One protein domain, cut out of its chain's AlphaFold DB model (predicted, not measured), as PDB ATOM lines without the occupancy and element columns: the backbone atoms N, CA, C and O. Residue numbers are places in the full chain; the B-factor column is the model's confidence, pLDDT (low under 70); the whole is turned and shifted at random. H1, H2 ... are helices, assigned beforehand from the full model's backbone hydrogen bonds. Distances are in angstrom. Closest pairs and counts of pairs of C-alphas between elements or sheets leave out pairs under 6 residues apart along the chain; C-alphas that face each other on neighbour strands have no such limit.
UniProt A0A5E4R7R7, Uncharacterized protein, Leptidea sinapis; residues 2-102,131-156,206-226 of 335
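Overview. This is residues 2 to 102, 131 to 156 and 206 to 226 of the 335 residues of an uncharacterized protein of Leptidea sinapis (UniProt A0A5E4R7R7). This model has little regular structure: it is a body of winding loops with one long helix, H1, along one side, the short H2 after a turn at its end, and H3, whose residues 133 to 142 stick out with 131 and 132. Residues 206 to 226 run through the middle. The printed part has 148 residues and three named helices, H1, H2 and H3 in chain order, with no named strand; its class is all helix, though only 42 residues are in these. It is compact, with a radius of gyration of the C-alphas of 17.0 A and spans of 53 by 43 by 35 A.

Arrangement. Start with H1, residues 8 to 29; a tight link of 5 residues leads to H2, residues 35 to 40, yet the two are apart. H3, residues 133 to 146, is apart from both. In these helices every O i to N i+4 pair is within hydrogen-bond range.

Along the chain. Find C-alpha 8 at (153.187, 98.126, 131.416); H1 runs 31.6 A from there. H2 measures 9.1 A. H3 runs 20.9 A to C-alpha 146 at (152.981, 118.762, 128.953).

Size, cuts and confidence. C-alphas 102 and 131 are 36.6 A apart across one cut, 156 and 206 15.9 A across another. Confidence is under 70 at residues 2 to 7 and 39 to 50.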
ATOM      1  N   PHE A   2     138.843 109.630 132.792       30.89
ATOM      2  CA  PHE A   2     139.431 108.755 131.776       30.89
ATOM      3  C   PHE A   2     140.846 108.349 132.203       30.89
ATOM      4  O   PHE A   2     141.819 108.970 131.804       30.89
ATOM      5  N   THR A   3     140.971 107.355 133.075       36.59
ATOM      6  CA  THR A   3     142.271 106.775 133.437       36.59
ATOM      7  C   THR A   3     142.296 105.347 132.928       36.59
ATOM      8  O   THR A   3     141.826 104.428 133.602       36.59
ATOM      9  N   ARG A   4     142.782 105.170 131.696       43.25
ATOM     10  CA  ARG A   4     143.134 103.847 131.181       43.25
ATOM     11  C   ARG A   4     144.325 103.303 131.972       43.25
ATOM     12  O   ARG A   4     145.122 104.076 132.503       43.25
ATOM     13  N   ALA A   5     144.419 101.974 131.998       40.41
ATOM     14  CA  ALA A   5     145.638 101.221 132.240       40.41
ATOM     15  C   ALA A   5     146.873 101.993 131.770       40.41
ATOM     16  O   ALA A   5     147.048 102.276 130.583       40.41
ATOM     17  N   VAL A   6     147.695 102.357 132.737       51.03
ATOM     18  CA  VAL A   6     149.056 102.818 132.524       51.03
ATOM     19  C   VAL A   6     149.771 101.746 131.700       51.03
ATOM     20  O   VAL A   6     149.622 100.565 131.997       51.03
ATOM     21  N   GLY A   7     150.510 102.123 130.651       63.38
ATOM     22  CA  GLY A   7     151.291 101.139 129.894       63.38
ATOM     23  C   GLY A   7     152.188 100.333 130.840       63.38
ATOM     24  O   GLY A   7     152.675 100.889 131.824       63.38
ATOM     25  N   SER A   8     152.419  99.047 130.553       71.50
ATOM     26  CA  SER A   8     153.187  98.126 131.416       71.50
ATOM     27  C   SER A   8     154.488  98.741 131.951       71.50
ATOM     28  O   SER A   8     154.803  98.619 133.135       71.50
ATOM     29  N   LYS A   9     155.183  99.513 131.105       84.50
ATOM     30  CA  LYS A   9     156.393 100.268 131.451       84.50
ATOM     31  C   LYS A   9     156.190 101.270 132.593       84.50
ATOM     32  O   LYS A   9     157.030 101.361 133.478       84.50
ATOM     33  N   ALA A  10     155.098 102.024 132.619       87.25
ATOM     34  CA  ALA A  10     154.882 103.009 133.675       87.25
ATOM     35  C   ALA A  10     154.407 102.395 134.996       87.25
ATOM     36  O   ALA A  10     154.733 102.940 136.049       87.25
ATOM     37  N   GLN A  11     153.748 101.231 134.979       84.06
ATOM     38  CA  GLN A  11     153.538 100.455 136.209       84.06
ATOM     39  C   GLN A  11     154.852  99.886 136.747       84.06
ATOM     40  O   GLN A  11     155.112  99.956 137.948       84.06
ATOM     41  N   GLU A  12     155.718  99.379 135.869       87.81
ATOM     42  CA  GLU A  12     157.043  98.889 136.251       87.81
ATOM     43  C   GLU A  12     157.895  99.994 136.892       87.81
ATOM     44  O   GLU A  12     158.366  99.841 138.022       87.81
ATOM     45  N   LEU A  13     158.024 101.139 136.216       90.12
ATOM     46  CA  LEU A  13     158.736 102.312 136.732       90.12
ATOM     47  C   LEU A  13     158.075 102.851 138.006       90.12
ATOM     48  O   LEU A  13     158.760 103.220 138.960       90.12
ATOM     49  N   GLY A  14     156.743 102.828 138.055       90.38
ATOM     50  CA  GLY A  14     155.950 103.184 139.224       90.38
ATOM     51  C   GLY A  14     156.253 102.326 140.447       90.38
ATOM     52  O   GLY A  14     156.368 102.839 141.563       90.38
ATOM     53  N   ARG A  15     156.443 101.018 140.242       88.88
ATOM     54  CA  ARG A  15     156.850 100.076 141.289       88.88
ATOM     55  C   ARG A  15     158.245 100.402 141.813       88.88
ATOM     56  O   ARG A  15     158.448 100.358 143.022       88.88
ATOM     57  N   ILE A  16     159.183 100.768 140.938       89.38
ATOM     58  CA  ILE A  16     160.530 101.204 141.339       89.38
ATOM     59  C   ILE A  16     160.453 102.485 142.183       89.38
ATOM     60  O   ILE A  16     161.046 102.545 143.264       89.38
ATOM     61  N   GLY A  17     159.673 103.479 141.742       90.44
ATOM     62  CA  GLY A  17     159.439 104.712 142.499       90.44
ATOM     63  C   GLY A  17     158.808 104.451 143.872       90.44
ATOM     64  O   GLY A  17     159.231 105.022 144.877       90.44
ATOM     65  N   PHE A  18     157.845 103.529 143.952       90.38
ATOM     66  CA  PHE A  18     157.212 103.150 145.215       90.38
ATOM     67  C   PHE A  18     158.150 102.387 146.160       90.38
ATOM     68  O   PHE A  18     158.194 102.690 147.350       90.38
ATOM     69  N   LEU A  19     158.946 101.442 145.656       89.12
ATOM     70  CA  LEU A  19     159.941 100.743 146.476       89.12
ATOM     71  C   LEU A  19     161.014 101.703 147.010       89.12
ATOM     72  O   LEU A  19     161.419 101.582 148.165       89.12
ATOM     73  N   SER A  20     161.416 102.690 146.205       88.31
ATOM     74  CA  SER A  20     162.339 103.748 146.635       88.31
ATOM     75  C   SER A  20     161.753 104.566 147.790       88.31
ATOM     76  O   SER A  20     162.450 104.854 148.759       88.31
ATOM     77  N   LEU A  21     160.453 104.878 147.741       89.56
ATOM     78  CA  LEU A  21     159.758 105.542 148.844       89.56
ATOM     79  C   LEU A  21     159.744 104.685 150.122       89.56
ATOM     80  O   LEU A  21     160.002 105.209 151.204       89.56
ATOM     81  N   LEU A  22     159.460 103.383 150.016       89.62
ATOM     82  CA  LEU A  22     159.459 102.480 151.173       89.62
ATOM     83  C   LEU A  22     160.845 102.387 151.825       89.62
ATOM     84  O   LEU A  22     160.950 102.409 153.049       89.62
ATOM     85  N   LEU A  23     161.909 102.353 151.017       87.31
ATOM     86  CA  LEU A  23     163.283 102.409 151.515       87.31
ATOM     87  C   LEU A  23     163.537 103.696 152.310       87.31
ATOM     88  O   LEU A  23     164.101 103.645 153.400       87.31
ATOM     89  N   VAL A  24     163.095 104.846 151.798       88.19
ATOM     90  CA  VAL A  24     163.225 106.136 152.495       88.19
ATOM     91  C   VAL A  24     162.476 106.124 153.829       88.19
ATOM     92  O   VAL A  24     163.010 106.576 154.840       88.19
ATOM     93  N   GLN A  25     161.259 105.582 153.857       89.88
ATOM     94  CA  GLN A  25     160.477 105.468 155.089       89.88
ATOM     95  C   GLN A  25     161.161 104.569 156.128       89.88
ATOM     96  O   GLN A  25     161.188 104.925 157.305       89.88
ATOM     97  N   GLU A  26     161.773 103.464 155.700       89.44
ATOM     98  CA  GLU A  26     162.527 102.563 156.579       89.44
ATOM     99  C   GLU A  26     163.840 103.185 157.081       89.44
ATOM    100  O   GLU A  26     164.208 103.040 158.243       89.44
ATOM    101  N   LEU A  27     164.558 103.929 156.240       87.31
ATOM    102  CA  LEU A  27     165.746 104.662 156.687       87.31
ATOM    103  C   LEU A  27     165.378 105.739 157.712       87.31
ATOM    104  O   LEU A  27     166.100 105.935 158.690       87.31
ATOM    105  N   LYS A  28     164.241 106.412 157.513       87.44
ATOM    106  CA  LYS A  28     163.737 107.420 158.445       87.44
ATOM    107  C   LYS A  28     163.280 106.803 159.769       87.44
ATOM    108  O   LYS A  28     163.555 107.382 160.814       87.44
ATOM    109  N   SER A  29     162.621 105.641 159.744       88.62
ATOM    110  CA  SER A  29     162.181 104.943 160.964       88.62
ATOM    111  C   SER A  29     163.357 104.514 161.848       88.62
ATOM    112  O   SER A  29     163.219 104.456 163.067       88.62
ATOM    113  N   ARG A  30     164.528 104.279 161.241       88.81
ATOM    114  CA  ARG A  30     165.795 103.959 161.917       88.81
ATOM    115  C   ARG A  30     166.647 105.183 162.267       88.81
ATOM    116  O   ARG A  30     167.811 105.007 162.611       88.81
ATOM    117  N   GLU A  31     166.115 106.398 162.111       84.50
ATOM    118  CA  GLU A  31     166.833 107.666 162.330       84.50
ATOM    119  C   GLU A  31     168.120 107.803 161.490       84.50
ATOM    120  O   GLU A  31     169.013 108.587 161.802       84.50
ATOM    121  N   ALA A  32     168.225 107.057 160.384       80.44
ATOM    122  CA  ALA A  32     169.404 107.074 159.522       80.44
ATOM    123  C   ALA A  32     169.444 108.291 158.582       80.44
ATOM    124  O   ALA A  32     170.483 108.532 157.959       80.44
ATOM    125  N   ILE A  33     168.315 109.001 158.446       82.50
ATOM    126  CA  ILE A  33     168.126 110.183 157.598       82.50
ATOM    127  C   ILE A  33     167.199 111.198 158.288       82.50
ATOM    128  O   ILE A  33     166.190 110.824 158.894       82.50
ATOM    129  N   SER A  34     167.525 112.486 158.179       79.50
ATOM    130  CA  SER A  34     166.741 113.602 158.719       79.50
ATOM    131  C   SER A  34     165.758 114.180 157.689       79.50
ATOM    132  O   SER A  34     165.756 113.819 156.512       79.50
ATOM    133  N   ALA A  35     164.895 115.106 158.121       75.56
ATOM    134  CA  ALA A  35     164.022 115.843 157.203       75.56
ATOM    135  C   ALA A  35     164.803 116.791 156.273       75.56
ATOM    136  O   ALA A  35     164.379 117.007 155.140       75.56
ATOM    137  N   GLU A  36     165.941 117.320 156.728       75.31
ATOM    138  CA  GLU A  36     166.829 118.158 155.913       75.31
ATOM    139  C   GLU A  36     167.496 117.332 154.808       75.31
ATOM    140  O   GLU A  36     167.526 117.765 153.655       75.31
ATOM    141  N   ASP A  37     167.908 116.098 155.123       77.12
ATOM    142  CA  ASP A  37     168.484 115.157 154.151       77.12
ATOM    143  C   ASP A  37     167.490 114.802 153.029       77.12
ATOM    144  O   ASP A  37     167.862 114.656 151.866       77.12
ATOM    145  N   LEU A  38     166.193 114.707 153.348       74.75
ATOM    146  CA  LEU A  38     165.141 114.498 152.343       74.75
ATOM    147  C   LEU A  38     164.977 115.697 151.400       74.75
ATOM    148  O   LEU A  38     164.573 115.514 150.252       74.75
ATOM    149  N   GLY A  39     165.241 116.909 151.894       66.75
ATOM    150  CA  GLY A  39     165.130 118.152 151.134       66.75
ATOM    151  C   GLY A  39     166.277 118.355 150.146       66.75
ATOM    152  O   GLY A  39     166.042 118.842 149.041       66.75
ATOM    153  N   SER A  40     167.493 117.957 150.528       64.25
ATOM    154  CA  SER A  40     168.700 118.051 149.696       64.25
ATOM    155  C   SER A  40     168.870 116.882 148.719       64.25
ATOM    156  O   SER A  40     169.607 117.015 147.744       64.25
ATOM    157  N   GLY A  41     168.153 115.775 148.939       64.06
ATOM    158  CA  GLY A  41     168.292 114.549 148.159       64.06
ATOM    159  C   GLY A  41     169.511 113.756 148.622       64.06
ATOM    160  O   GLY A  41     170.639 114.247 148.647       64.06
ATOM    161  N   ILE A  42     169.298 112.500 149.011       63.72
ATOM    162  CA  ILE A  42     170.352 111.722 149.661       63.72
ATOM    163  C   ILE A  42     171.144 110.960 148.599       63.72
ATOM    164  O   ILE A  42     170.642 110.007 148.008       63.72
ATOM    165  N   HIS A  43     172.415 111.332 148.425       55.47
ATOM    166  CA  HIS A  43     173.411 110.663 147.570       55.47
ATOM    167  C   HIS A  43     173.861 109.284 148.074       55.47
ATOM    168  O   HIS A  43     174.868 108.753 147.607       55.47
ATOM    169  N   ARG A  44     173.160 108.675 149.038       54.62
ATOM    170  CA  ARG A  44     173.447 107.287 149.401       54.62
ATOM    171  C   ARG A  44     173.003 106.452 148.222       54.62
ATOM    172  O   ARG A  44     171.813 106.179 148.109       54.62
ATOM    173  N   ASN A  45     173.969 106.152 147.349       50.78
ATOM    174  CA  ASN A  45     173.836 105.344 146.155       50.78
ATOM    175  C   ASN A  45     172.735 104.319 146.386       50.78
ATOM    176  O   ASN A  45     172.921 103.360 147.141       50.78
ATOM    177  N   ALA A  46     171.586 104.529 145.752       53.09
ATOM    178  CA  ALA A  46     170.658 103.448 145.506       53.09
ATOM    179  C   ALA A  46     171.352 102.497 144.512       53.09
ATOM    180  O   ALA A  46     171.013 102.438 143.334       53.09
ATOM    181  N   GLU A  47     172.422 101.840 144.963       52.47
ATOM    182  CA  GLU A  47     173.162 100.831 144.226       52.47
ATOM    183  C   GLU A  47     172.205  99.655 144.009       52.47
ATOM    184  O   GLU A  47     171.636  99.108 144.956       52.47
ATOM    185  N   GLY A  48     171.974  99.304 142.743       60.38
ATOM    186  CA  GLY A  48     171.076  98.219 142.347       60.38
ATOM    187  C   GLY A  48     169.834  98.683 141.582       60.38
ATOM    188  O   GLY A  48     169.811  99.745 140.968       60.38
ATOM    189  N   SER A  49     168.788  97.853 141.593       62.97
ATOM    190  CA  SER A  49     167.591  97.949 140.735       62.97
ATOM    191  C   SER A  49     166.690  99.180 140.950       62.97
ATOM    192  O   SER A  49     165.628  99.259 140.335       62.97
ATOM    193  N   PHE A  50     167.068 100.111 141.833       69.31
ATOM    194  CA  PHE A  50     166.274 101.295 142.189       69.31
ATOM    195  C   PHE A  50     166.709 102.571 141.464       69.31
ATOM    196  O   PHE A  50     165.918 103.509 141.381       69.31
ATOM    197  N   CYS A  51     167.926 102.599 140.914       75.50
ATOM    198  CA  CYS A  51     168.365 103.684 140.049       75.50
ATOM    199  C   CYS A  51     168.283 103.278 138.579       75.50
ATOM    200  O   CYS A  51     168.832 102.254 138.166       75.50
ATOM    201  N   LEU A  52     167.609 104.103 137.780       79.50
ATOM    202  CA  LEU A  52     167.539 103.899 136.341       79.50
ATOM    203  C   LEU A  52     168.764 104.510 135.667       79.50
ATOM    204  O   LEU A  52     169.077 105.674 135.930       79.50
ATOM    205  N   PRO A  53     169.437 103.775 134.766       80.25
ATOM    206  CA  PRO A  53     170.518 104.356 133.995       80.25
ATOM    207  C   PRO A  53     169.975 105.497 133.121       80.25
ATOM    208  O   PRO A  53     168.859 105.400 132.597       80.25
ATOM    209  N   PRO A  54     170.753 106.577 132.933       82.19
ATOM    210  CA  PRO A  54     170.348 107.657 132.053       82.19
ATOM    211  C   PRO A  54     170.170 107.134 130.616       82.19
ATOM    212  O   PRO A  54     170.938 106.269 130.178       82.19
ATOM    213  N   PRO A  55     169.191 107.662 129.857       88.00
ATOM    214  CA  PRO A  55     169.016 107.316 128.452       88.00
ATOM    215  C   PRO A  55     170.305 107.517 127.644       88.00
ATOM    216  O   PRO A  55     170.988 108.535 127.777       88.00
ATOM    217  N   LEU A  56     170.628 106.555 126.778       89.88
ATOM    218  CA  LEU A  56     171.779 106.651 125.884       89.88
ATOM    219  C   LEU A  56     171.431 107.525 124.679       89.88
ATOM    220  O   LEU A  56     170.634 107.134 123.828       89.88
ATOM    221  N   CYS A  57     172.065 108.693 124.586       91.75
ATOM    222  CA  CYS A  57     171.869 109.593 123.456       91.75
ATOM    223  C   CYS A  57     172.839 109.317 122.308       91.75
ATOM    224  O   CYS A  57     174.025 109.053 122.543       91.75
ATOM    225  N   PRO A  58     172.378 109.432 121.049       90.06
ATOM    226  CA  PRO A  58     173.264 109.321 119.905       90.06
ATOM    227  C   PRO A  58     174.287 110.466 119.917       90.06
ATOM    228  O   PRO A  58     173.958 111.610 120.226       90.06
ATOM    229  N   ARG A  59     175.536 110.172 119.526       87.25
ATOM    230  CA  ARG A  59     176.612 111.186 119.443       87.25
ATOM    231  C   ARG A  59     176.250 112.347 118.519       87.25
ATOM    232  O   ARG A  59     176.636 113.482 118.774       87.25
ATOM    233  N   LYS A  60     175.538 112.044 117.433       88.38
ATOM    234  CA  LYS A  60     174.975 113.032 116.519       88.38
ATOM    235  C   LYS A  60     173.480 113.144 116.824       88.38
ATOM    236  O   LYS A  60     172.779 112.152 116.619       88.38
ATOM    237  N   PRO A  61     172.994 114.303 117.297       86.62
ATOM    238  CA  PRO A  61     171.574 114.499 117.541       86.62
ATOM    239  C   PRO A  61     170.763 114.243 116.271       86.62
ATOM    240  O   PRO A  61     171.178 114.632 115.173       86.62
ATOM    241  N   SER A  62     169.611 113.593 116.429       90.06
ATOM    242  CA  SER A  62     168.628 113.508 115.353       90.06
ATOM    243  C   SER A  62     168.116 114.906 115.009       90.06
ATOM    244  O   SER A  62     168.067 115.798 115.858       90.06
ATOM    245  N   LYS A  63     167.708 115.097 113.753       93.38
ATOM    246  CA  LYS A  63     167.004 116.313 113.326       93.38
ATOM    247  C   LYS A  63     165.639 116.445 114.014       93.38
ATOM    248  O   LYS A  63     165.160 117.560 114.210       93.38
ATOM    249  N   TYR A  64     165.021 115.316 114.356       95.19
ATOM    250  CA  TYR A  64     163.672 115.240 114.906       95.19
ATOM    251  C   TYR A  64     163.697 114.905 116.395       95.19
ATOM    252  O   TYR A  64     164.600 114.219 116.874       95.19
ATOM    253  N   ARG A  65     162.688 115.387 117.125       94.75
ATOM    254  CA  ARG A  65     162.523 115.110 118.556       94.75
ATOM    255  C   ARG A  65     162.098 113.655 118.770       94.75
ATOM    256  O   ARG A  65     161.168 113.190 118.102       94.75
ATOM    257  N   ASN A  66     162.719 112.988 119.743       95.19
ATOM    258  CA  ASN A  66     162.265 111.685 120.229       95.19
ATOM    259  C   ASN A  66     160.822 111.788 120.745       95.19
ATOM    260  O   ASN A  66     160.435 112.818 121.299       95.19
ATOM    261  N   LEU A  67     160.021 110.737 120.554       94.94
ATOM    262  CA  LEU A  67     158.617 110.716 120.988       94.94
ATOM    263  C   LEU A  67     158.464 110.735 122.510       94.94
ATOM    264  O   LEU A  67     157.505 111.293 123.023       94.94
ATOM    265  N   ASP A  68     159.415 110.141 123.221       93.88
ATOM    266  CA  ASP A  68     159.405 110.024 124.677       93.88
ATOM    267  C   ASP A  68     160.070 111.220 125.384       93.88
ATOM    268  O   ASP A  68     160.202 111.215 126.606       93.88
ATOM    269  N   GLY A  69     160.510 112.235 124.630       95.12
ATOM    270  CA  GLY A  69     161.186 113.430 125.140       95.12
ATOM    271  C   GLY A  69     162.649 113.229 125.556       95.12
ATOM    272  O   GLY A  69     163.302 114.194 125.959       95.12
ATOM    273  N   THR A  70     163.202 112.016 125.449       94.75
ATOM    274  CA  THR A  70     164.607 111.765 125.809       94.75
ATOM    275  C   THR A  70     165.576 112.510 124.891       94.75
ATOM    276  O   THR A  70     165.263 112.853 123.749       94.75
ATOM    277  N   CYS A  71     166.787 112.763 125.389       94.88
ATOM    278  CA  CYS A  71     167.886 113.377 124.637       94.88
ATOM    279  C   CYS A  71     167.631 114.800 124.119       94.88
ATOM    280  O   CYS A  71     168.426 115.314 123.332       94.88
ATOM    281  N   ASN A  72     166.576 115.468 124.591       94.81
ATOM    282  CA  ASN A  72     166.357 116.889 124.332       94.81
ATOM    283  C   ASN A  72     167.479 117.736 124.964       94.81
ATOM    284  O   ASN A  72     168.038 118.626 124.324       94.81
ATOM    285  N   ASN A  73     167.881 117.390 126.192       93.56
ATOM    286  CA  ASN A  73     169.054 117.952 126.849       93.56
ATOM    287  C   ASN A  73     170.248 116.987 126.742       93.56
ATOM    288  O   ASN A  73     170.185 115.851 127.207       93.56
ATOM    289  N   SER A  74     171.360 117.451 126.164       89.62
ATOM    290  CA  SER A  74     172.550 116.619 125.924       89.62
ATOM    291  C   SER A  74     173.343 116.267 127.183       89.62
ATOM    292  O   SER A  74     174.058 115.268 127.187       89.62
ATOM    293  N   LYS A  75     173.239 117.076 128.245       90.38
ATOM    294  CA  LYS A  75     173.905 116.827 129.533       90.38
ATOM    295  C   LYS A  75     173.053 115.958 130.449       90.38
ATOM    296  O   LYS A  75     173.598 115.133 131.168       90.38
ATOM    297  N   ASN A  76     171.733 116.138 130.396       91.44
ATOM    298  CA  ASN A  76     170.765 115.408 131.208       91.44
ATOM    299  C   ASN A  76     169.695 114.762 130.310       91.44
ATOM    300  O   ASN A  76     168.603 115.313 130.163       91.44
ATOM    301  N   PRO A  77     169.990 113.596 129.707       92.81
ATOM    302  CA  PRO A  77     169.134 112.949 128.708       92.81
ATOM    303  C   PRO A  77     167.686 112.670 129.114       92.81
ATOM    304  O   PRO A  77     166.830 112.541 128.241       92.81
ATOM    305  N   SER A  78     167.408 112.533 130.411       91.94
ATOM    306  CA  SER A  78     166.073 112.249 130.947       91.94
ATOM    307  C   SER A  78     165.237 113.503 131.214       91.94
ATOM    308  O   SER A  78     164.043 113.382 131.474       91.94
ATOM    309  N   TRP A  79     165.815 114.708 131.176       93.62
ATOM    310  CA  TRP A  79     165.072 115.927 131.499       93.62
ATOM    311  C   TRP A  79     163.935 116.164 130.511       93.62
ATOM    312  O   TRP A  79     164.160 116.336 129.316       93.62
ATOM    313  N   GLY A  80     162.716 116.196 131.046       93.62
ATOM    314  CA  GLY A  80     161.491 116.381 130.282       93.62
ATOM    315  C   GLY A  80     160.970 115.120 129.594       93.62
ATOM    316  O   GLY A  80     159.939 115.187 128.927       93.62
ATOM    317  N   ALA A  81     161.620 113.969 129.777       94.81
ATOM    318  CA  ALA A  81     161.145 112.709 129.224       94.81
ATOM    319  C   ALA A  81     159.859 112.227 129.920       94.81
ATOM    320  O   ALA A  81     159.580 112.574 131.072       94.81
ATOM    321  N   ILE A  82     159.085 111.396 129.231       93.50
ATOM    322  CA  ILE A  82     157.933 110.695 129.804       93.50
ATOM    323  C   ILE A  82     158.348 109.803 130.990       93.50
ATOM    324  O   ILE A  82     159.476 109.318 131.067       93.50
ATOM    325  N   PHE A  83     157.428 109.570 131.929       92.88
ATOM    326  CA  PHE A  83     157.609 108.755 133.141       92.88
ATOM    327  C   PHE A  83     158.653 109.278 134.133       92.88
ATOM    328  O   PHE A  83     158.988 108.601 135.108       92.88
ATOM    329  N   THR A  84     159.120 110.506 133.929       92.62
ATOM    330  CA  THR A  84     159.873 111.248 134.936       92.62
ATOM    331  C   THR A  84     158.924 111.953 135.905       92.62
ATOM    332  O   THR A  84     157.717 112.070 135.669       92.62
ATOM    333  N   GLY A  85     159.453 112.335 137.067       92.12
ATOM    334  CA  GLY A  85     158.675 113.008 138.100       92.12
ATOM    335  C   GLY A  85     158.580 114.505 137.847       92.12
ATOM    336  O   GLY A  85     159.541 115.103 137.372       92.12
ATOM    337  N   PHE A  86     157.463 115.119 138.238       92.69
ATOM    338  CA  PHE A  86     157.369 116.579 138.251       92.69
ATOM    339  C   PHE A  86     158.454 117.185 139.146       92.69
ATOM    340  O   PHE A  86     158.646 116.754 140.291       92.69
ATOM    341  N   GLU A  87     159.127 118.210 138.628       90.31
ATOM    342  CA  GLU A  87     160.122 118.946 139.396       90.31
ATOM    343  C   GLU A  87     159.459 119.745 140.522       90.31
ATOM    344  O   GLU A  87     158.328 120.231 140.402       90.31
ATOM    345  N   ARG A  88     160.155 119.866 141.653       88.81
ATOM    346  CA  ARG A  88     159.640 120.560 142.834       88.81
ATOM    347  C   ARG A  88     160.246 121.956 142.903       88.81
ATOM    348  O   ARG A  88     161.407 122.114 143.246       88.81
ATOM    349  N   LEU A  89     159.432 122.980 142.648       91.56
ATOM    350  CA  LEU A  89     159.842 124.377 142.866       91.56
ATOM    351  C   LEU A  89     160.025 124.708 144.355       91.56
ATOM    352  O   LEU A  89     160.782 125.609 144.702       91.56
ATOM    353  N   LEU A  90     159.320 123.982 145.224       90.69
ATOM    354  CA  LEU A  90     159.420 124.059 146.677       90.69
ATOM    355  C   LEU A  90     159.424 122.639 147.259       90.69
ATOM    356  O   LEU A  90     158.769 121.757 146.686       90.69
ATOM    357  N   PRO A  91     160.094 122.409 148.405       89.25
ATOM    358  CA  PRO A  91     159.995 121.146 149.125       89.25
ATOM    359  C   PRO A  91     158.526 120.778 149.403       89.25
ATOM    360  O   PRO A  91     157.743 121.651 149.790       89.25
ATOM    361  N   PRO A  92     158.111 119.517 149.196       91.56
ATOM    362  CA  PRO A  92     156.727 119.128 149.416       91.56
ATOM    363  C   PRO A  92     156.397 119.022 150.905       91.56
ATOM    364  O   PRO A  92     157.195 118.556 151.716       91.56
ATOM    365  N   GLU A  93     155.157 119.359 151.247       91.75
ATOM    366  CA  GLU A  93     154.637 119.198 152.600       91.75
ATOM    367  C   GLU A  93     153.874 117.879 152.734       91.75
ATOM    368  O   GLU A  93     152.731 117.742 152.290       91.75
ATOM    369  N   TYR A  94     154.501 116.914 153.398       92.75
ATOM    370  CA  TYR A  94     153.880 115.662 153.820       92.75
ATOM    371  C   TYR A  94     153.999 115.529 155.335       92.75
ATOM    372  O   TYR A  94     155.025 115.901 155.904       92.75
ATOM    373  N   ARG A  95     152.985 114.967 156.010       92.12
ATOM    374  CA  ARG A  95     153.025 114.847 157.486       92.12
ATOM    375  C   ARG A  95     154.165 113.948 157.971       92.12
ATOM    376  O   ARG A  95     154.680 114.129 159.063       92.12
ATOM    377  N   ASP A  96     154.538 112.968 157.153       90.19
ATOM    378  CA  ASP A  96     155.652 112.051 157.389       90.19
ATOM    379  C   ASP A  96     156.920 112.491 156.640       90.19
ATOM    380  O   ASP A  96     157.907 111.761 156.623       90.19
ATOM    381  N   GLY A  97     156.906 113.666 156.002       88.44
ATOM    382  CA  GLY A  97     157.983 114.195 155.164       88.44
ATOM    383  C   GLY A  97     158.242 113.430 153.863       88.44
ATOM    384  O   GLY A  97     159.181 113.774 153.158       88.44
ATOM    385  N   THR A  98     157.458 112.398 153.531       89.75
ATOM    386  CA  THR A  98     157.749 111.525 152.381       89.75
ATOM    387  C   THR A  98     156.568 111.380 151.432       89.75
ATOM    388  O   THR A  98     156.740 111.588 150.231       89.75
ATOM    389  N   TRP A  99     155.372 111.050 151.930       92.19
ATOM    390  CA  TRP A  99     154.216 110.762 151.077       92.19
ATOM    391  C   TRP A  99     152.862 110.934 151.767       92.19
ATOM    392  O   TRP A  99     151.875 111.176 151.077       92.19
ATOM    393  N   ALA A 100     152.735 110.798 153.086       92.50
ATOM    394  CA  ALA A 100     151.427 110.873 153.739       92.50
ATOM    395  C   ALA A 100     150.807 112.280 153.665       92.50
ATOM    396  O   ALA A 100     151.501 113.286 153.815       92.50
ATOM    397  N   PHE A 101     149.480 112.353 153.487       93.19
ATOM    398  CA  PHE A 101     148.747 113.624 153.451       93.19
ATOM    399  C   PHE A 101     149.105 114.512 154.642       93.19
ATOM    400  O   PHE A 101     149.143 114.049 155.783       93.19
ATOM    401  N   ARG A 102     149.378 115.788 154.362       94.56
ATOM    402  CA  ARG A 102     149.755 116.759 155.389       94.56
ATOM    403  C   ARG A 102     148.627 116.998 156.393       94.56
ATOM    404  O   ARG A 102     147.451 116.774 156.102       94.56
ATOM    405  N   HIS A 131     137.243 137.118 126.978       96.44
ATOM    406  CA  HIS A 131     137.690 135.809 126.505       96.44
ATOM    407  C   HIS A 131     136.507 134.997 125.985       96.44
ATOM    408  O   HIS A 131     135.453 134.947 126.617       96.44
ATOM    409  N   ASN A 132     136.702 134.335 124.846       95.31
ATOM    410  CA  ASN A 132     135.771 133.331 124.344       95.31
ATOM    411  C   ASN A 132     136.116 131.941 124.920       95.31
ATOM    412  O   ASN A 132     137.131 131.761 125.593       95.31
ATOM    413  N   ALA A 133     135.286 130.938 124.630       93.69
ATOM    414  CA  ALA A 133     135.486 129.573 125.125       93.69
ATOM    415  C   ALA A 133     136.789 128.910 124.630       93.69
ATOM    416  O   ALA A 133     137.293 127.997 125.286       93.69
ATOM    417  N   MET A 134     137.361 129.375 123.509       95.69
ATOM    418  CA  MET A 134     138.619 128.839 122.982       95.69
ATOM    419  C   MET A 134     139.781 129.087 123.944       95.69
ATOM    420  O   MET A 134     140.658 128.243 124.044       95.69
ATOM    421  N   PHE A 135     139.761 130.188 124.701       96.31
ATOM    422  CA  PHE A 135     140.803 130.481 125.687       96.31
ATOM    423  C   PHE A 135     140.979 129.335 126.695       96.31
ATOM    424  O   PHE A 135     142.077 128.809 126.866       96.31
ATOM    425  N   THR A 136     139.882 128.886 127.310       95.00
ATOM    426  CA  THR A 136     139.909 127.768 128.263       95.00
ATOM    427  C   THR A 136     140.242 126.453 127.565       95.00
ATOM    428  O   THR A 136     141.020 125.654 128.086       95.00
ATOM    429  N   GLN A 137     139.677 126.226 126.376       95.50
ATOM    430  CA  GLN A 137     139.866 124.967 125.664       95.50
ATOM    431  C   GLN A 137     141.306 124.770 125.182       95.50
ATOM    432  O   GLN A 137     141.845 123.669 125.294       95.50
ATOM    433  N   PHE A 138     141.931 125.829 124.671       96.69
ATOM    434  CA  PHE A 138     143.321 125.813 124.234       96.69
ATOM    435  C   PHE A 138     144.273 125.664 125.426       96.69
ATOM    436  O   PHE A 138     145.246 124.924 125.344       96.69
ATOM    437  N   GLY A 139     143.936 126.257 126.581       97.00
ATOM    438  CA  GLY A 139     144.654 126.003 127.833       97.00
ATOM    439  C   GLY A 139     144.637 124.524 128.241       97.00
ATOM    440  O   GLY A 139     145.674 123.971 128.611       97.00
ATOM    441  N   GLN A 140     143.487 123.849 128.122       95.88
ATOM    442  CA  GLN A 140     143.400 122.404 128.366       95.88
ATOM    443  C   GLN A 140     144.192 121.594 127.329       95.88
ATOM    444  O   GLN A 140     144.886 120.653 127.703       95.88
ATOM    445  N   PHE A 141     144.114 121.973 126.052       96.44
ATOM    446  CA  PHE A 141     144.853 121.334 124.960       96.44
ATOM    447  C   PHE A 141     146.369 121.370 125.208       96.44
ATOM    448  O   PHE A 141     147.010 120.325 125.221       96.44
ATOM    449  N   ILE A 142     146.914 122.544 125.553       96.88
ATOM    450  CA  ILE A 142     148.321 122.697 125.957       96.88
ATOM    451  C   ILE A 142     148.641 121.860 127.200       96.88
ATOM    452  O   ILE A 142     149.689 121.223 127.269       96.88
ATOM    453  N   THR A 143     147.750 121.842 128.196       95.88
ATOM    454  CA  THR A 143     147.982 121.091 129.441       95.88
ATOM    455  C   THR A 143     148.168 119.601 129.170       95.88
ATOM    456  O   THR A 143     149.046 118.987 129.771       95.88
ATOM    457  N   HIS A 144     147.384 119.026 128.256       95.75
ATOM    458  CA  HIS A 144     147.511 117.616 127.878       95.75
ATOM    459  C   HIS A 144     148.802 117.307 127.113       95.75
ATOM    460  O   HIS A 144     149.201 116.144 127.075       95.75
ATOM    461  N   ASP A 145     149.468 118.320 126.556       96.56
ATOM    462  CA  ASP A 145     150.758 118.150 125.896       96.56
ATOM    463  C   ASP A 145     151.909 117.949 126.879       96.56
ATOM    464  O   ASP A 145     152.795 117.138 126.637       96.56
ATOM    465  N   ILE A 146     151.865 118.674 128.001       95.62
ATOM    466  CA  ILE A 146     152.981 118.762 128.953       95.62
ATOM    467  C   ILE A 146     152.749 117.991 130.253       95.62
ATOM    468  O   ILE A 146     153.678 117.814 131.042       95.62
ATOM    469  N   SER A 147     151.507 117.595 130.543       94.44
ATOM    470  CA  SER A 147     151.144 116.988 131.821       94.44
ATOM    471  C   SER A 147     150.013 115.975 131.688       94.44
ATOM    472  O   SER A 147     148.888 116.296 131.308       94.44
ATOM    473  N   SER A 148     150.276 114.761 132.160       92.75
ATOM    474  CA  SER A 148     149.292 113.691 132.271       92.75
ATOM    475  C   SER A 148     149.495 112.931 133.575       92.75
ATOM    476  O   SER A 148     150.560 112.373 133.837       92.75
ATOM    477  N   GLY A 149     148.467 112.924 134.422       88.50
ATOM    478  CA  GLY A 149     148.502 112.205 135.688       88.50
ATOM    479  C   GLY A 149     148.429 110.696 135.471       88.50
ATOM    480  O   GLY A 149     147.474 110.190 134.886       88.50
ATOM    481  N   VAL A 150     149.406 109.968 136.004       90.69
ATOM    482  CA  VAL A 150     149.427 108.501 136.002       90.69
ATOM    483  C   VAL A 150     148.877 108.006 137.339       90.69
ATOM    484  O   VAL A 150     149.350 108.445 138.383       90.69
ATOM    485  N   VAL A 151     147.890 107.107 137.343       90.62
ATOM    486  CA  VAL A 151     147.291 106.547 138.576       90.62
ATOM    487  C   VAL A 151     147.631 105.071 138.742       90.62
ATOM    488  O   VAL A 151     147.852 104.365 137.760       90.62
ATOM    489  N   PHE A 152     147.689 104.593 139.985       89.62
ATOM    490  CA  PHE A 152     147.902 103.167 140.234       89.62
ATOM    491  C   PHE A 152     146.753 102.332 139.651       89.62
ATOM    492  O   PHE A 152     145.587 102.739 139.678       89.62
ATOM    493  N   THR A 153     147.090 101.146 139.153       87.50
ATOM    494  CA  THR A 153     146.137 100.137 138.679       87.50
ATOM    495  C   THR A 153     146.337  98.843 139.453       87.50
ATOM    496  O   THR A 153     147.320  98.679 140.178       87.50
ATOM    497  N   THR A 154     145.384  97.924 139.344       84.56
ATOM    498  CA  THR A 154     145.559  96.575 139.892       84.56
ATOM    499  C   THR A 154     146.596  95.791 139.075       84.56
ATOM    500  O   THR A 154     146.976  96.214 137.984       84.56
ATOM    501  N   GLY A 155     147.021  94.619 139.562       76.12
ATOM    502  CA  GLY A 155     147.971  93.751 138.847       76.12
ATOM    503  C   GLY A 155     147.490  93.240 137.480       76.12
ATOM    504  O   GLY A 155     148.306  92.760 136.703       76.12
ATOM    505  N   ASN A 156     146.196  93.379 137.171       79.25
ATOM    506  CA  ASN A 156     145.613  93.056 135.864       79.25
ATOM    507  C   ASN A 156     145.345  94.323 135.028       79.25
ATOM    508  O   ASN A 156     144.455  94.320 134.178       79.25
ATOM    509  N   VAL A 206     150.821 107.609 140.581       93.06
ATOM    510  CA  VAL A 206     152.037 106.794 140.515       93.06
ATOM    511  C   VAL A 206     153.256 107.651 140.829       93.06
ATOM    512  O   VAL A 206     153.309 108.840 140.499       93.06
ATOM    513  N   LEU A 207     154.237 107.047 141.494       92.62
ATOM    514  CA  LEU A 207     155.485 107.707 141.850       92.62
ATOM    515  C   LEU A 207     156.530 107.476 140.765       92.62
ATOM    516  O   LEU A 207     156.723 106.346 140.327       92.62
ATOM    517  N   ALA A 208     157.202 108.537 140.341       91.69
ATOM    518  CA  ALA A 208     158.299 108.416 139.399       91.69
ATOM    519  C   ALA A 208     159.565 107.901 140.100       91.69
ATOM    520  O   ALA A 208     159.843 108.309 141.232       91.69
ATOM    521  N   PRO A 209     160.355 107.055 139.428       88.25
ATOM    522  CA  PRO A 209     161.704 106.737 139.864       88.25
ATOM    523  C   PRO A 209     162.655 107.924 139.635       88.25
ATOM    524  O   PRO A 209     162.490 108.722 138.704       88.25
ATOM    525  N   SER A 210     163.684 108.011 140.471       81.25
ATOM    526  CA  SER A 210     164.746 109.012 140.354       81.25
ATOM    527  C   SER A 210     165.799 108.573 139.332       81.25
ATOM    528  O   SER A 210     166.328 107.466 139.410       81.25
ATOM    529  N   HIS A 211     166.114 109.443 138.369       77.38
ATOM    530  CA  HIS A 211     167.125 109.181 137.326       77.38
ATOM    531  C   HIS A 211     168.540 109.629 137.732       77.38
ATOM    532  O   HIS A 211     169.519 109.257 137.099       77.38
ATOM    533  N   ASP A 212     168.642 110.435 138.783       74.69
ATOM    534  CA  ASP A 212     169.875 110.899 139.426       74.69
ATOM    535  C   ASP A 212     170.294 109.997 140.604       74.69
ATOM    536  O   ASP A 212     171.193 110.337 141.369       74.69
ATOM    537  N   CYS A 213     169.631 108.845 140.757       75.50
ATOM    538  CA  CYS A 213     169.777 107.915 141.877       75.50
ATOM    539  C   CYS A 213     169.516 108.532 143.264       75.50
ATOM    540  O   CYS A 213     169.834 107.894 144.272       75.50
ATOM    541  N   LEU A 214     168.945 109.741 143.345       77.56
ATOM    542  CA  LEU A 214     168.653 110.385 144.619       77.56
ATOM    543  C   LEU A 214     167.376 109.804 145.217       77.56
ATOM    544  O   LEU A 214     166.312 109.796 144.591       77.56
ATOM    545  N   ILE A 215     167.468 109.353 146.463       78.75
ATOM    546  CA  ILE A 215     166.294 108.974 147.244       78.75
ATOM    547  C   ILE A 215     165.795 110.181 148.042       78.75
ATOM    548  O   ILE A 215     166.579 110.999 148.530       78.75
ATOM    549  N   GLY A 216     164.475 110.301 148.165       85.12
ATOM    550  CA  GLY A 216     163.843 111.435 148.827       85.12
ATOM    551  C   GLY A 216     162.333 111.275 148.944       85.12
ATOM    552  O   GLY A 216     161.795 110.166 148.941       85.12
ATOM    553  N   TYR A 217     161.634 112.399 149.061       88.38
ATOM    554  CA  TYR A 217     160.175 112.426 149.087       88.38
ATOM    555  C   TYR A 217     159.551 111.960 147.760       88.38
ATOM    556  O   TYR A 217     160.171 111.966 146.696       88.38
ATOM    557  N   ALA A 218     158.269 111.613 147.807       91.00
ATOM    558  CA  ALA A 218     157.514 111.172 146.646       91.00
ATOM    559  C   ALA A 218     157.419 112.257 145.551       91.00
ATOM    560  O   ALA A 218     156.917 113.364 145.788       91.00
ATOM    561  N   LYS A 219     157.809 111.909 144.320       92.19
ATOM    562  CA  LYS A 219     157.557 112.695 143.099       92.19
ATOM    563  C   LYS A 219     156.496 111.988 142.255       92.19
ATOM    564  O   LYS A 219     156.613 110.796 141.993       92.19
ATOM    565  N   GLN A 220     155.438 112.698 141.869       94.06
ATOM    566  CA  GLN A 220     154.381 112.126 141.026       94.06
ATOM    567  C   GLN A 220     154.872 112.019 139.581       94.06
ATOM    568  O   GLN A 220     155.537 112.931 139.093       94.06
ATOM    569  N   MET A 221     154.545 110.909 138.926       94.38
ATOM    570  CA  MET A 221     154.938 110.614 137.553       94.38
ATOM    571  C   MET A 221     154.110 111.402 136.541       94.38
ATOM    572  O   MET A 221     152.882 111.451 136.646       94.38
ATOM    573  N   ASN A 222     154.792 111.948 135.535       94.44
ATOM    574  CA  ASN A 222     154.163 112.497 134.345       94.44
ATOM    575  C   ASN A 222     154.065 111.428 133.240       94.44
ATOM    576  O   ASN A 222     155.049 110.771 132.900       94.44
ATOM    577  N   GLY A 223     152.867 111.234 132.699       93.00
ATOM    578  CA  GLY A 223     152.557 110.240 131.671       93.00
ATOM    579  C   GLY A 223     152.761 110.716 130.234       93.00
ATOM    580  O   GLY A 223     152.438 109.965 129.319       93.00
ATOM    581  N   VAL A 224     153.260 111.935 130.035       94.75
ATOM    582  CA  VAL A 224     153.626 112.517 128.731       94.75
ATOM    583  C   VAL A 224     154.995 113.195 128.828       94.75
ATOM    584  O   VAL A 224     155.537 113.343 129.930       94.75
ATOM    585  N   SER A 225     155.578 113.572 127.688       95.25
ATOM    586  CA  SER A 225     156.750 114.451 127.672       95.25
ATOM    587  C   SER A 225     156.416 115.799 128.342       95.25
ATOM    588  O   SER A 225     155.262 116.205 128.432       95.25
ATOM    589  N   HIS A 226     157.421 116.503 128.859       95.88
ATOM    590  CA  HIS A 226     157.225 117.818 129.489       95.88
ATOM    591  C   HIS A 226     157.323 118.971 128.477       95.88
ATOM    592  O   HIS A 226     157.393 120.136 128.874       95.88
TER     593      HIS A 226